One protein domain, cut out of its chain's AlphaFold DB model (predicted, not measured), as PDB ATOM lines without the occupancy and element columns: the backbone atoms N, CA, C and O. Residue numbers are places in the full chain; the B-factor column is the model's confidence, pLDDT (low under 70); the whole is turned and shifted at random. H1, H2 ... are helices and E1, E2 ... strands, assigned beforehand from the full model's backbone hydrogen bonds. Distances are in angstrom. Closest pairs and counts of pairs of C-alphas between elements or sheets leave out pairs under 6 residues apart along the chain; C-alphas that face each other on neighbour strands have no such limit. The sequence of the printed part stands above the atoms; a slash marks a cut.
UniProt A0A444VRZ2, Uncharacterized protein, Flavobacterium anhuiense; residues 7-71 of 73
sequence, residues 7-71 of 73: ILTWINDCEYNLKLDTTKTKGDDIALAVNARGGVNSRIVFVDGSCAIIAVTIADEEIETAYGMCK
ATOM      1  N   ILE A   7      13.365 -33.117 -39.709       93.69
ATOM      2  CA  ILE A   7      12.106 -33.836 -39.877       93.69
ATOM      3  C   ILE A   7      12.260 -35.161 -39.136       93.69
ATOM      4  O   ILE A   7      13.206 -35.906 -39.394       93.69
ATOM      5  N   LEU A   8      11.340 -35.427 -38.211       94.31
ATOM      6  CA  LEU A   8      11.235 -36.692 -37.491       94.31
ATOM      7  C   LEU A   8       9.994 -37.429 -37.979       94.31
ATOM      8  O   LEU A   8       8.891 -36.879 -37.950       94.31
ATOM      9  N   THR A   9      10.174 -38.669 -38.415       96.25
ATOM     10  CA  THR A   9       9.082 -39.559 -38.811       96.25
ATOM     11  C   THR A   9       9.092 -40.762 -37.885       96.25
ATOM     12  O   THR A   9       9.987 -41.599 -37.966       96.25
ATOM     13  N   TRP A  10       8.108 -40.827 -36.989       96.19
ATOM     14  CA  TRP A  10       7.937 -41.953 -36.076       96.19
ATOM     15  C   TRP A  10       7.439 -43.180 -36.833       96.19
ATOM     16  O   TRP A  10       6.509 -43.087 -37.634       96.19
ATOM     17  N   ILE A  11       8.082 -44.313 -36.576       95.62
ATOM     18  CA  ILE A  11       7.710 -45.626 -37.108       95.62
ATOM     19  C   ILE A  11       6.863 -46.355 -36.059       95.62
ATOM     20  O   ILE A  11       5.838 -46.949 -36.384       95.62
ATOM     21  N   ASN A  12       7.277 -46.263 -34.796       96.06
ATOM     22  CA  ASN A  12       6.555 -46.719 -33.611       96.06
ATOM     23  C   ASN A  12       7.044 -45.926 -32.384       96.06
ATOM     24  O   ASN A  12       7.800 -44.969 -32.531       96.06
ATOM     25  N   ASP A  13       6.635 -46.324 -31.180       94.62
ATOM     26  CA  ASP A  13       6.953 -45.608 -29.937       94.62
ATOM     27  C   ASP A  13       8.458 -45.537 -29.615       94.62
ATOM     28  O   ASP A  13       8.900 -44.626 -28.916       94.62
ATOM     29  N   CYS A  14       9.253 -46.478 -30.130       93.50
ATOM     30  CA  CYS A  14      10.686 -46.576 -29.852       93.50
ATOM     31  C   CYS A  14      11.562 -46.268 -31.070       93.50
ATOM     32  O   CYS A  14      12.773 -46.129 -30.913       93.50
ATOM     33  N   GLU A  15      10.992 -46.163 -32.270       95.31
ATOM     34  CA  GLU A  15      11.746 -46.055 -33.517       95.31
ATOM     35  C   GLU A  15      11.285 -44.876 -34.370       95.31
ATOM     36  O   GLU A  15      10.092 -44.646 -34.585       95.31
ATOM     37  N   TYR A  16      12.252 -44.143 -34.913       95.56
ATOM     38  CA  TYR A  16      12.004 -43.014 -35.800       95.56
ATOM     39  C   TYR A  16      13.116 -42.854 -36.835       95.56
ATOM     40  O   TYR A  16      14.267 -43.222 -36.614       95.56
ATOM     41  N   ASN A  17      12.778 -42.248 -37.968       95.56
ATOM     42  CA  ASN A  17      13.741 -41.805 -38.968       95.56
ATOM     43  C   ASN A  17      13.942 -40.285 -38.858       95.56
ATOM     44  O   ASN A  17      12.976 -39.524 -38.737       95.56
ATOM     45  N   LEU A  18      15.201 -39.848 -38.884       93.94
ATOM     46  CA  LEU A  18      15.604 -38.446 -38.807       93.94
ATOM     47  C   LEU A  18      16.203 -37.991 -40.137       93.94
ATOM     48  O   LEU A  18      17.160 -38.576 -40.647       93.94
ATOM     49  N   LYS A  19      15.680 -36.878 -40.654       94.31
ATOM     50  CA  LYS A  19      16.163 -36.210 -41.869       94.31
ATOM     51  C   LYS A  19      16.396 -34.729 -41.635       94.31
ATOM     52  O   LYS A  19      15.735 -34.106 -40.806       94.31
ATOM     53  N   LEU A  20      17.318 -34.138 -42.388       93.38
ATOM     54  CA  LEU A  20      17.469 -32.685 -42.402       93.38
ATOM     55  C   LEU A  20      16.350 -32.059 -43.248       93.38
ATOM     56  O   LEU A  20      16.145 -32.455 -44.396       93.38
ATOM     57  N   ASP A  21      15.674 -31.042 -42.709       92.50
ATOM     58  CA  ASP A  21      14.726 -30.221 -43.462       92.50
ATOM     59  C   ASP A  21      15.488 -29.210 -44.333       92.50
ATOM     60  O   ASP A  21      15.774 -28.073 -43.933       92.50
ATOM     61  N   THR A  22      15.821 -29.630 -45.553       90.44
ATOM     62  CA  THR A  22      16.559 -28.802 -46.514       90.44
ATOM     63  C   THR A  22      15.753 -27.609 -47.031       90.44
ATOM     64  O   THR A  22      16.336 -26.708 -47.633       90.44
ATOM     65  N   THR A  23      14.437 -27.554 -46.779       89.50
ATOM     66  CA  THR A  23      13.601 -26.393 -47.133       89.50
ATOM     67  C   THR A  23      13.774 -25.237 -46.146       89.50
ATOM     68  O   THR A  23      13.590 -24.077 -46.510       89.50
ATOM     69  N   LYS A  24      14.181 -25.536 -44.903       86.62
ATOM     70  CA  LYS A  24      14.342 -24.555 -43.816       86.62
ATOM     71  C   LYS A  24      15.790 -24.302 -43.431       86.62
ATOM     72  O   LYS A  24      16.093 -23.303 -42.779       86.62
ATOM     73  N   THR A  25      16.707 -25.205 -43.763       84.62
ATOM     74  CA  THR A  25      18.125 -25.042 -43.438       84.62
ATOM     75  C   THR A  25      19.006 -25.606 -44.541       84.62
ATOM     76  O   THR A  25      18.802 -26.724 -45.001       84.62
ATOM     77  N   LYS A  26      20.046 -24.859 -44.930       81.94
ATOM     78  CA  LYS A  26      21.108 -25.409 -45.780       81.94
ATOM     79  C   LYS A  26      21.932 -26.410 -44.965       81.94
ATOM     80  O   LYS A  26      22.495 -26.033 -43.936       81.94
ATOM     81  N   GLY A  27      21.950 -27.666 -45.406       79.94
ATOM     82  CA  GLY A  27      22.795 -28.715 -44.836       79.94
ATOM     83  C   GLY A  27      24.262 -28.533 -45.195       79.94
ATOM     84  O   GLY A  27      24.579 -27.880 -46.185       79.94
ATOM     85  N   ASP A  28      25.138 -29.101 -44.371       86.69
ATOM     86  CA  ASP A  28      26.511 -29.398 -44.778       86.69
ATOM     87  C   ASP A  28      26.534 -30.681 -45.624       86.69
ATOM     88  O   ASP A  28      25.550 -31.428 -45.661       86.69
ATOM     89  N   ASP A  29      27.650 -30.931 -46.311       88.56
ATOM     90  CA  ASP A  29      27.783 -32.053 -47.249       88.56
ATOM     91  C   ASP A  29      27.505 -33.404 -46.579       88.56
ATOM     92  O   ASP A  29      26.869 -34.275 -47.171       88.56
ATOM     93  N   ILE A  30      27.895 -33.550 -45.308       87.06
ATOM     94  CA  ILE A  30      27.639 -34.758 -44.516       87.06
ATOM     95  C   ILE A  30      26.134 -34.942 -44.298       87.06
ATOM     96  O   ILE A  30      25.599 -36.013 -44.576       87.06
ATOM     97  N   ALA A  31      25.424 -33.909 -43.835       88.06
ATOM     98  CA  ALA A  31      23.985 -34.004 -43.609       88.06
ATOM     99  C   ALA A  31      23.212 -34.256 -44.909       88.06
ATOM    100  O   ALA A  31      22.238 -35.005 -44.900       88.06
ATOM    101  N   LEU A  32      23.636 -33.650 -46.023       91.69
ATOM    102  CA  LEU A  32      23.027 -33.886 -47.332       91.69
ATOM    103  C   LEU A  32      23.266 -35.320 -47.818       91.69
ATOM    104  O   LEU A  32      22.321 -35.948 -48.292       91.69
ATOM    105  N   ALA A  33      24.477 -35.859 -47.643       91.25
ATOM    106  CA  ALA A  33      24.798 -37.244 -47.981       91.25
ATOM    107  C   ALA A  33      23.969 -38.241 -47.156       91.25
ATOM    108  O   ALA A  33      23.355 -39.143 -47.718       91.25
ATOM    109  N   VAL A  34      23.864 -38.031 -45.839       90.62
ATOM    110  CA  VAL A  34      23.010 -38.850 -44.963       90.62
ATOM    111  C   VAL A  34      21.542 -38.767 -45.390       90.62
ATOM    112  O   VAL A  34      20.848 -39.780 -45.440       90.62
ATOM    113  N   ASN A  35      21.050 -37.580 -45.754       92.81
ATOM    114  CA  ASN A  35      19.666 -37.409 -46.197       92.81
ATOM    115  C   ASN A  35      19.384 -38.130 -47.529       92.81
ATOM    116  O   ASN A  35      18.333 -38.755 -47.676       92.81
ATOM    117  N   ALA A  36      20.329 -38.078 -48.476       92.75
ATOM    118  CA  ALA A  36      20.251 -38.778 -49.760       92.75
ATOM    119  C   ALA A  36      20.203 -40.308 -49.601       92.75
ATOM    120  O   ALA A  36      19.575 -40.987 -50.407       92.75
ATOM    121  N   ARG A  37      20.795 -40.826 -48.522       92.88
ATOM    122  CA  ARG A  37      20.770 -42.240 -48.122       92.88
ATOM    123  C   ARG A  37      19.520 -42.661 -47.347       92.88
ATOM    124  O   ARG A  37      19.425 -43.779 -46.863       92.88
ATOM    125  N   GLY A  38      18.539 -41.770 -47.211       92.00
ATOM    126  CA  GLY A  38      17.296 -42.062 -46.497       92.00
ATOM    127  C   GLY A  38      17.291 -41.630 -45.031       92.00
ATOM    128  O   GLY A  38      16.295 -41.865 -44.350       92.00
ATOM    129  N   GLY A  39      18.315 -40.910 -44.569       93.12
ATOM    130  CA  GLY A  39      18.374 -40.341 -43.224       93.12
ATOM    131  C   GLY A  39      18.982 -41.286 -42.192       93.12
ATOM    132  O   GLY A  39      19.698 -42.230 -42.524       93.12
ATOM    133  N   VAL A  40      18.703 -40.998 -40.924       94.06
ATOM    134  CA  VAL A  40      19.194 -41.766 -39.776       94.06
ATOM    135  C   VAL A  40      18.029 -42.512 -39.146       94.06
ATOM    136  O   VAL A  40      17.131 -41.894 -38.570       94.06
ATOM    137  N   ASN A  41      18.050 -43.835 -39.229       95.19
ATOM    138  CA  ASN A  41      17.161 -44.684 -38.450       95.19
ATOM    139  C   ASN A  41      17.637 -44.674 -37.006       95.19
ATOM    140  O   ASN A  41      18.824 -44.827 -36.743       95.19
ATOM    141  N   SER A  42      16.713 -44.449 -36.085       94.62
ATOM    142  CA  SER A  42      16.987 -44.325 -34.662       94.62
ATOM    143  C   SER A  42      16.060 -45.238 -33.883       94.62
ATOM    144  O   SER A  42      14.860 -45.271 -34.152       94.62
ATOM    145  N   ARG A  43      16.612 -45.942 -32.897       95.19
ATOM    146  CA  ARG A  43      15.889 -46.819 -31.980       95.19
ATOM    147  C   ARG A  43      16.281 -46.491 -30.548       95.19
ATOM    148  O   ARG A  43      17.453 -46.566 -30.186       95.19
ATOM    149  N   ILE A  44      15.299 -46.159 -29.723       94.62
ATOM    150  CA  ILE A  44      15.463 -45.990 -28.282       94.62
ATOM    151  C   ILE A  44      15.633 -47.386 -27.678       94.62
ATOM    152  O   ILE A  44      14.713 -48.200 -27.702       94.62
ATOM    153  N   VAL A  45      16.828 -47.674 -27.172       94.81
ATOM    154  CA  VAL A  45      17.189 -48.994 -26.629       94.81
ATOM    155  C   VAL A  45      16.949 -49.053 -25.126       94.81
ATOM    156  O   VAL A  45      16.590 -50.093 -24.581       94.81
ATOM    157  N   PHE A  46      17.167 -47.932 -24.447       93.31
ATOM    158  CA  PHE A  46      17.076 -47.855 -22.999       93.31
ATOM    159  C   PHE A  46      16.688 -46.445 -22.571       93.31
ATOM    160  O   PHE A  46      17.121 -45.472 -23.188       93.31
ATOM    161  N   VAL A  47      15.901 -46.345 -21.502       91.81
ATOM    162  CA  VAL A  47      15.533 -45.084 -20.856       91.81
ATOM    163  C   VAL A  47      15.711 -45.257 -19.355       91.81
ATOM    164  O   VAL A  47      15.156 -46.185 -18.772       91.81
ATOM    165  N   ASP A  48      16.460 -44.350 -18.738       90.88
ATOM    166  CA  ASP A  48      16.613 -44.259 -17.290       90.88
ATOM    167  C   ASP A  48      16.461 -42.808 -16.845       90.88
ATOM    168  O   ASP A  48      17.318 -41.956 -17.095       90.88
ATOM    169  N   GLY A  49      15.319 -42.525 -16.218       88.94
ATOM    170  CA  GLY A  49      14.967 -41.205 -15.714       88.94
ATOM    171  C   GLY A  49      15.060 -40.121 -16.789       88.94
ATOM    172  O   GLY A  49      14.182 -39.986 -17.639       88.94
ATOM    173  N   SER A  50      16.113 -39.308 -16.716       91.12
ATOM    174  CA  SER A  50      16.360 -38.189 -17.629       91.12
ATOM    175  C   SER A  50      17.249 -38.537 -18.826       91.12
ATOM    176  O   SER A  50      17.506 -37.645 -19.636       91.12
ATOM    177  N   CYS A  51      17.716 -39.781 -18.950       92.31
ATOM    178  CA  CYS A  51      18.636 -40.227 -19.990       92.31
ATOM    179  C   CYS A  51      18.034 -41.336 -20.862       92.31
ATOM    180  O   CYS A  51      17.284 -42.184 -20.388       92.31
ATOM    181  N   ALA A  52      18.406 -41.355 -22.139       92.62
ATOM    182  CA  ALA A  52      18.072 -42.406 -23.089       92.62
ATOM    183  C   ALA A  52      19.320 -42.846 -23.864       92.62
ATOM    184  O   ALA A  52      20.165 -42.015 -24.197       92.62
ATOM    185  N   ILE A  53      19.422 -44.137 -24.176       94.19
ATOM    186  CA  ILE A  53      20.400 -44.676 -25.128       94.19
ATOM    187  C   ILE A  53      19.682 -44.891 -26.452       94.19
ATOM    188  O   ILE A  53      18.666 -45.588 -26.509       94.19
ATOM    189  N   ILE A  54      20.222 -44.300 -27.511       94.62
ATOM    190  CA  ILE A  54      19.655 -44.349 -28.854       94.62
ATOM    191  C   ILE A  54      20.668 -45.027 -29.764       94.62
ATOM    192  O   ILE A  54      21.776 -44.524 -29.944       94.62
ATOM    193  N   ALA A  55      20.280 -46.171 -30.318       94.44
ATOM    194  CA  ALA A  55      20.992 -46.809 -31.412       94.44
ATOM    195  C   ALA A  55      20.597 -46.127 -32.719       94.44
ATOM    196  O   ALA A  55      19.417 -45.850 -32.943       94.44
ATOM    197  N   VAL A  56      21.575 -45.854 -33.570       94.00
ATOM    198  CA  VAL A  56      21.365 -45.241 -34.871       94.00
ATOM    199  C   VAL A  56      22.119 -45.953 -35.968       94.00
ATOM    200  O   VAL A  56      23.245 -46.415 -35.786       94.00
ATOM    201  N   THR A  57      21.485 -45.956 -37.129       93.88
ATOM    202  CA  THR A  57      21.972 -46.576 -38.352       93.88
ATOM    203  C   THR A  57      21.633 -45.639 -39.504       93.88
ATOM    204  O   THR A  57      20.530 -45.088 -39.560       93.88
ATOM    205  N   ILE A  58      22.563 -45.414 -40.431       90.88
ATOM    206  CA  ILE A  58      22.218 -44.731 -41.688       90.88
ATOM    207  C   ILE A  58      21.331 -45.693 -42.481       90.88
ATOM    208  O   ILE A  58      21.625 -46.878 -42.530       90.88
ATOM    209  N   ALA A  59      20.216 -45.218 -43.041       80.75
ATOM    210  CA  ALA A  59      19.138 -46.100 -43.501       80.75
ATOM    211  C   ALA A  59      19.529 -47.141 -44.576       80.75
ATOM    212  O   ALA A  59      18.785 -48.104 -44.762       80.75
ATOM    213  N   ASP A  60      20.671 -46.975 -45.245       79.69
ATOM    214  CA  ASP A  60      21.243 -47.899 -46.230       79.69
ATOM    215  C   ASP A  60      22.567 -48.567 -45.793       79.69
ATOM    216  O   ASP A  60      23.197 -49.248 -46.603       79.69
ATOM    217  N   GLU A  61      22.998 -48.402 -44.538       81.06
ATOM    218  CA  GLU A  61      24.227 -48.998 -43.998       81.06
ATOM    219  C   GLU A  61      23.935 -50.012 -42.883       81.06
ATOM    220  O   GLU A  61      22.954 -49.903 -42.157       81.06
ATOM    221  N   GLU A  62      24.831 -50.985 -42.695       75.12
ATOM    222  CA  GLU A  62      24.760 -51.953 -41.583       75.12
ATOM    223  C   GLU A  62      25.485 -51.469 -40.312       75.12
ATOM    224  O   GLU A  62      25.574 -52.189 -39.318       75.12
ATOM    225  N   ILE A  63      26.035 -50.252 -40.325       75.88
ATOM    226  CA  ILE A  63      26.799 -49.716 -39.197       75.88
ATOM    227  C   ILE A  63      25.831 -49.144 -38.156       75.88
ATOM    228  O   ILE A  63      25.238 -48.083 -38.357       75.88
ATOM    229  N   GLU A  64      25.710 -49.833 -37.022       83.31
ATOM    230  CA  GLU A  64      24.984 -49.357 -35.842       83.31
ATOM    231  C   GLU A  64      25.954 -48.686 -34.856       83.31
ATOM    232  O   GLU A  64      26.989 -49.243 -34.484       83.31
ATOM    233  N   THR A  65      25.617 -47.477 -34.416       86.94
ATOM    234  CA  THR A  65      26.299 -46.780 -33.316       86.94
ATOM    235  C   THR A  65      25.278 -46.349 -32.277       86.94
ATOM    236  O   THR A  65      24.132 -46.077 -32.614       86.94
ATOM    237  N   ALA A  66      25.664 -46.283 -31.006       89.69
ATOM    238  CA  ALA A  66      24.771 -45.880 -29.930       89.69
ATOM    239  C   ALA A  66      25.299 -44.634 -29.223       89.69
ATOM    240  O   ALA A  66      26.494 -44.521 -28.945       89.69
ATOM    241  N   TYR A  67      24.402 -43.707 -28.895       87.75
ATOM    242  CA  TYR A  67      24.738 -42.532 -28.101       87.75
ATOM    243  C   TYR A  67      23.717 -42.289 -26.991       87.75
ATOM    244  O   TYR A  67      22.535 -42.615 -27.107       87.75
ATOM    245  N   GLY A  68      24.200 -41.713 -25.890       89.62
ATOM    246  CA  GLY A  68      23.367 -41.289 -24.773       89.62
ATOM    247  C   GLY A  68      22.855 -39.865 -24.976       89.62
ATOM    248  O   GLY A  68      23.631 -38.961 -25.287       89.62
ATOM    249  N   MET A  69      21.561 -39.646 -24.762       87.44
ATOM    250  CA  MET A  69      20.952 -38.322 -24.655       87.44
ATOM    251  C   MET A  69      20.367 -38.141 -23.268       87.44
ATOM    252  O   MET A  69      19.480 -38.892 -22.880       87.44
ATOM    253  N   CYS A  70      20.805 -37.112 -22.551       90.25
ATOM    254  CA  CYS A  70      20.228 -36.744 -21.266       90.25
ATOM    255  C   CYS A  70      19.573 -35.365 -21.346       90.25
ATOM    256  O   CYS A  70      20.069 -34.463 -22.027       90.25
ATOM    257  N   LYS A  71      18.463 -35.189 -20.629       85.56
ATOM    258  CA  LYS A  71      17.845 -33.881 -20.422       85.56
ATOM    259  C   LYS A  71      18.831 -32.983 -19.673       85.56
ATOM    260  O   LYS A  71      19.335 -33.358 -18.618       85.56
TER     261      LYS A  71
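What this domain is: This is residues 7 to 71 of the 73 residues of an uncharacterized protein of Flavobacterium anhuiense (UniProt A0A444VRZ2). Look for one strongly twisted sheet of five strands in a row, E1 to E5, with a single short helix, H1, at one end of it, near where E2 ends and E3 begins. The hairpin of E1 and E2 makes one side of the sheet and the meander E3, E4, E5 the other; the longest axis runs from H1 to the turn between E3 and E4. The printed part has 65 residues, with one named helix and five named strands in the order E1 E2 H1 E3 E4 E5, mostly strand, and the sheet order E1 - E2 - E3 - E4 - E5 is antiparallel throughout. It is only just compact, close to loose, with a radius of gyration of the C-alphas of 12.6 A, and spans 34 by 27 by 20 A.

How they stand to each other: Start at E3, residues 40 to 48, an inner strand that bends by 52 degrees at residue 45. On one side its antiparallel neighbour is E4, residues 51 to 58, with N 43 and O 55 within hydrogen-bond range at 2.8 A; the two are a hairpin. Next comes the edge strand E5, residues 64 to 70, in a hairpin with E4, where N 54 and O 67 are 2.9 A apart. E3, E4 and E5 form a meander, each strand the antiparallel neighbour of the one before. On the other side of E3 find E2, residues 15 to 20, antiparallel at 130 degrees, with N 18 and O 40 at 2.8 A. The other edge strand is E1, residues 7 to 10, in a hairpin with E2, with N 9 and O 17 at 2.9 A. E1 and E5 are apart. H1, residues 29 to 36, is on the sheet but only grazes it, with its residues 31 to 36; its closest C-alphas to E2 are those of Asn 35 and Lys 19, 5.7 A apart. In H1 every O i to N i+4 pair is within hydrogen-bond range.

Where its parts are: Find C-alpha 40 at (19.194, -41.766, -39.776); from there E3 runs 22.8 A to C-alpha 48 at (16.613, -44.259, -17.290). E4 covers 22.4 A, E5 19.9 A and E2 17.0 A, while H1 and E1 are shorter. E5 ends with C-alpha 70 at (20.228, -36.744, -21.266).

The domain as a whole: The C-alphas farthest apart are those of Asp 29 and Gly 49, at 35.2 A. The printed part has no cut and no long link; the link from E2 to H1, 8 residues, is short, and the others are tight. The mean pLDDT of the printed part is 90.6, and no printed residue is under 70.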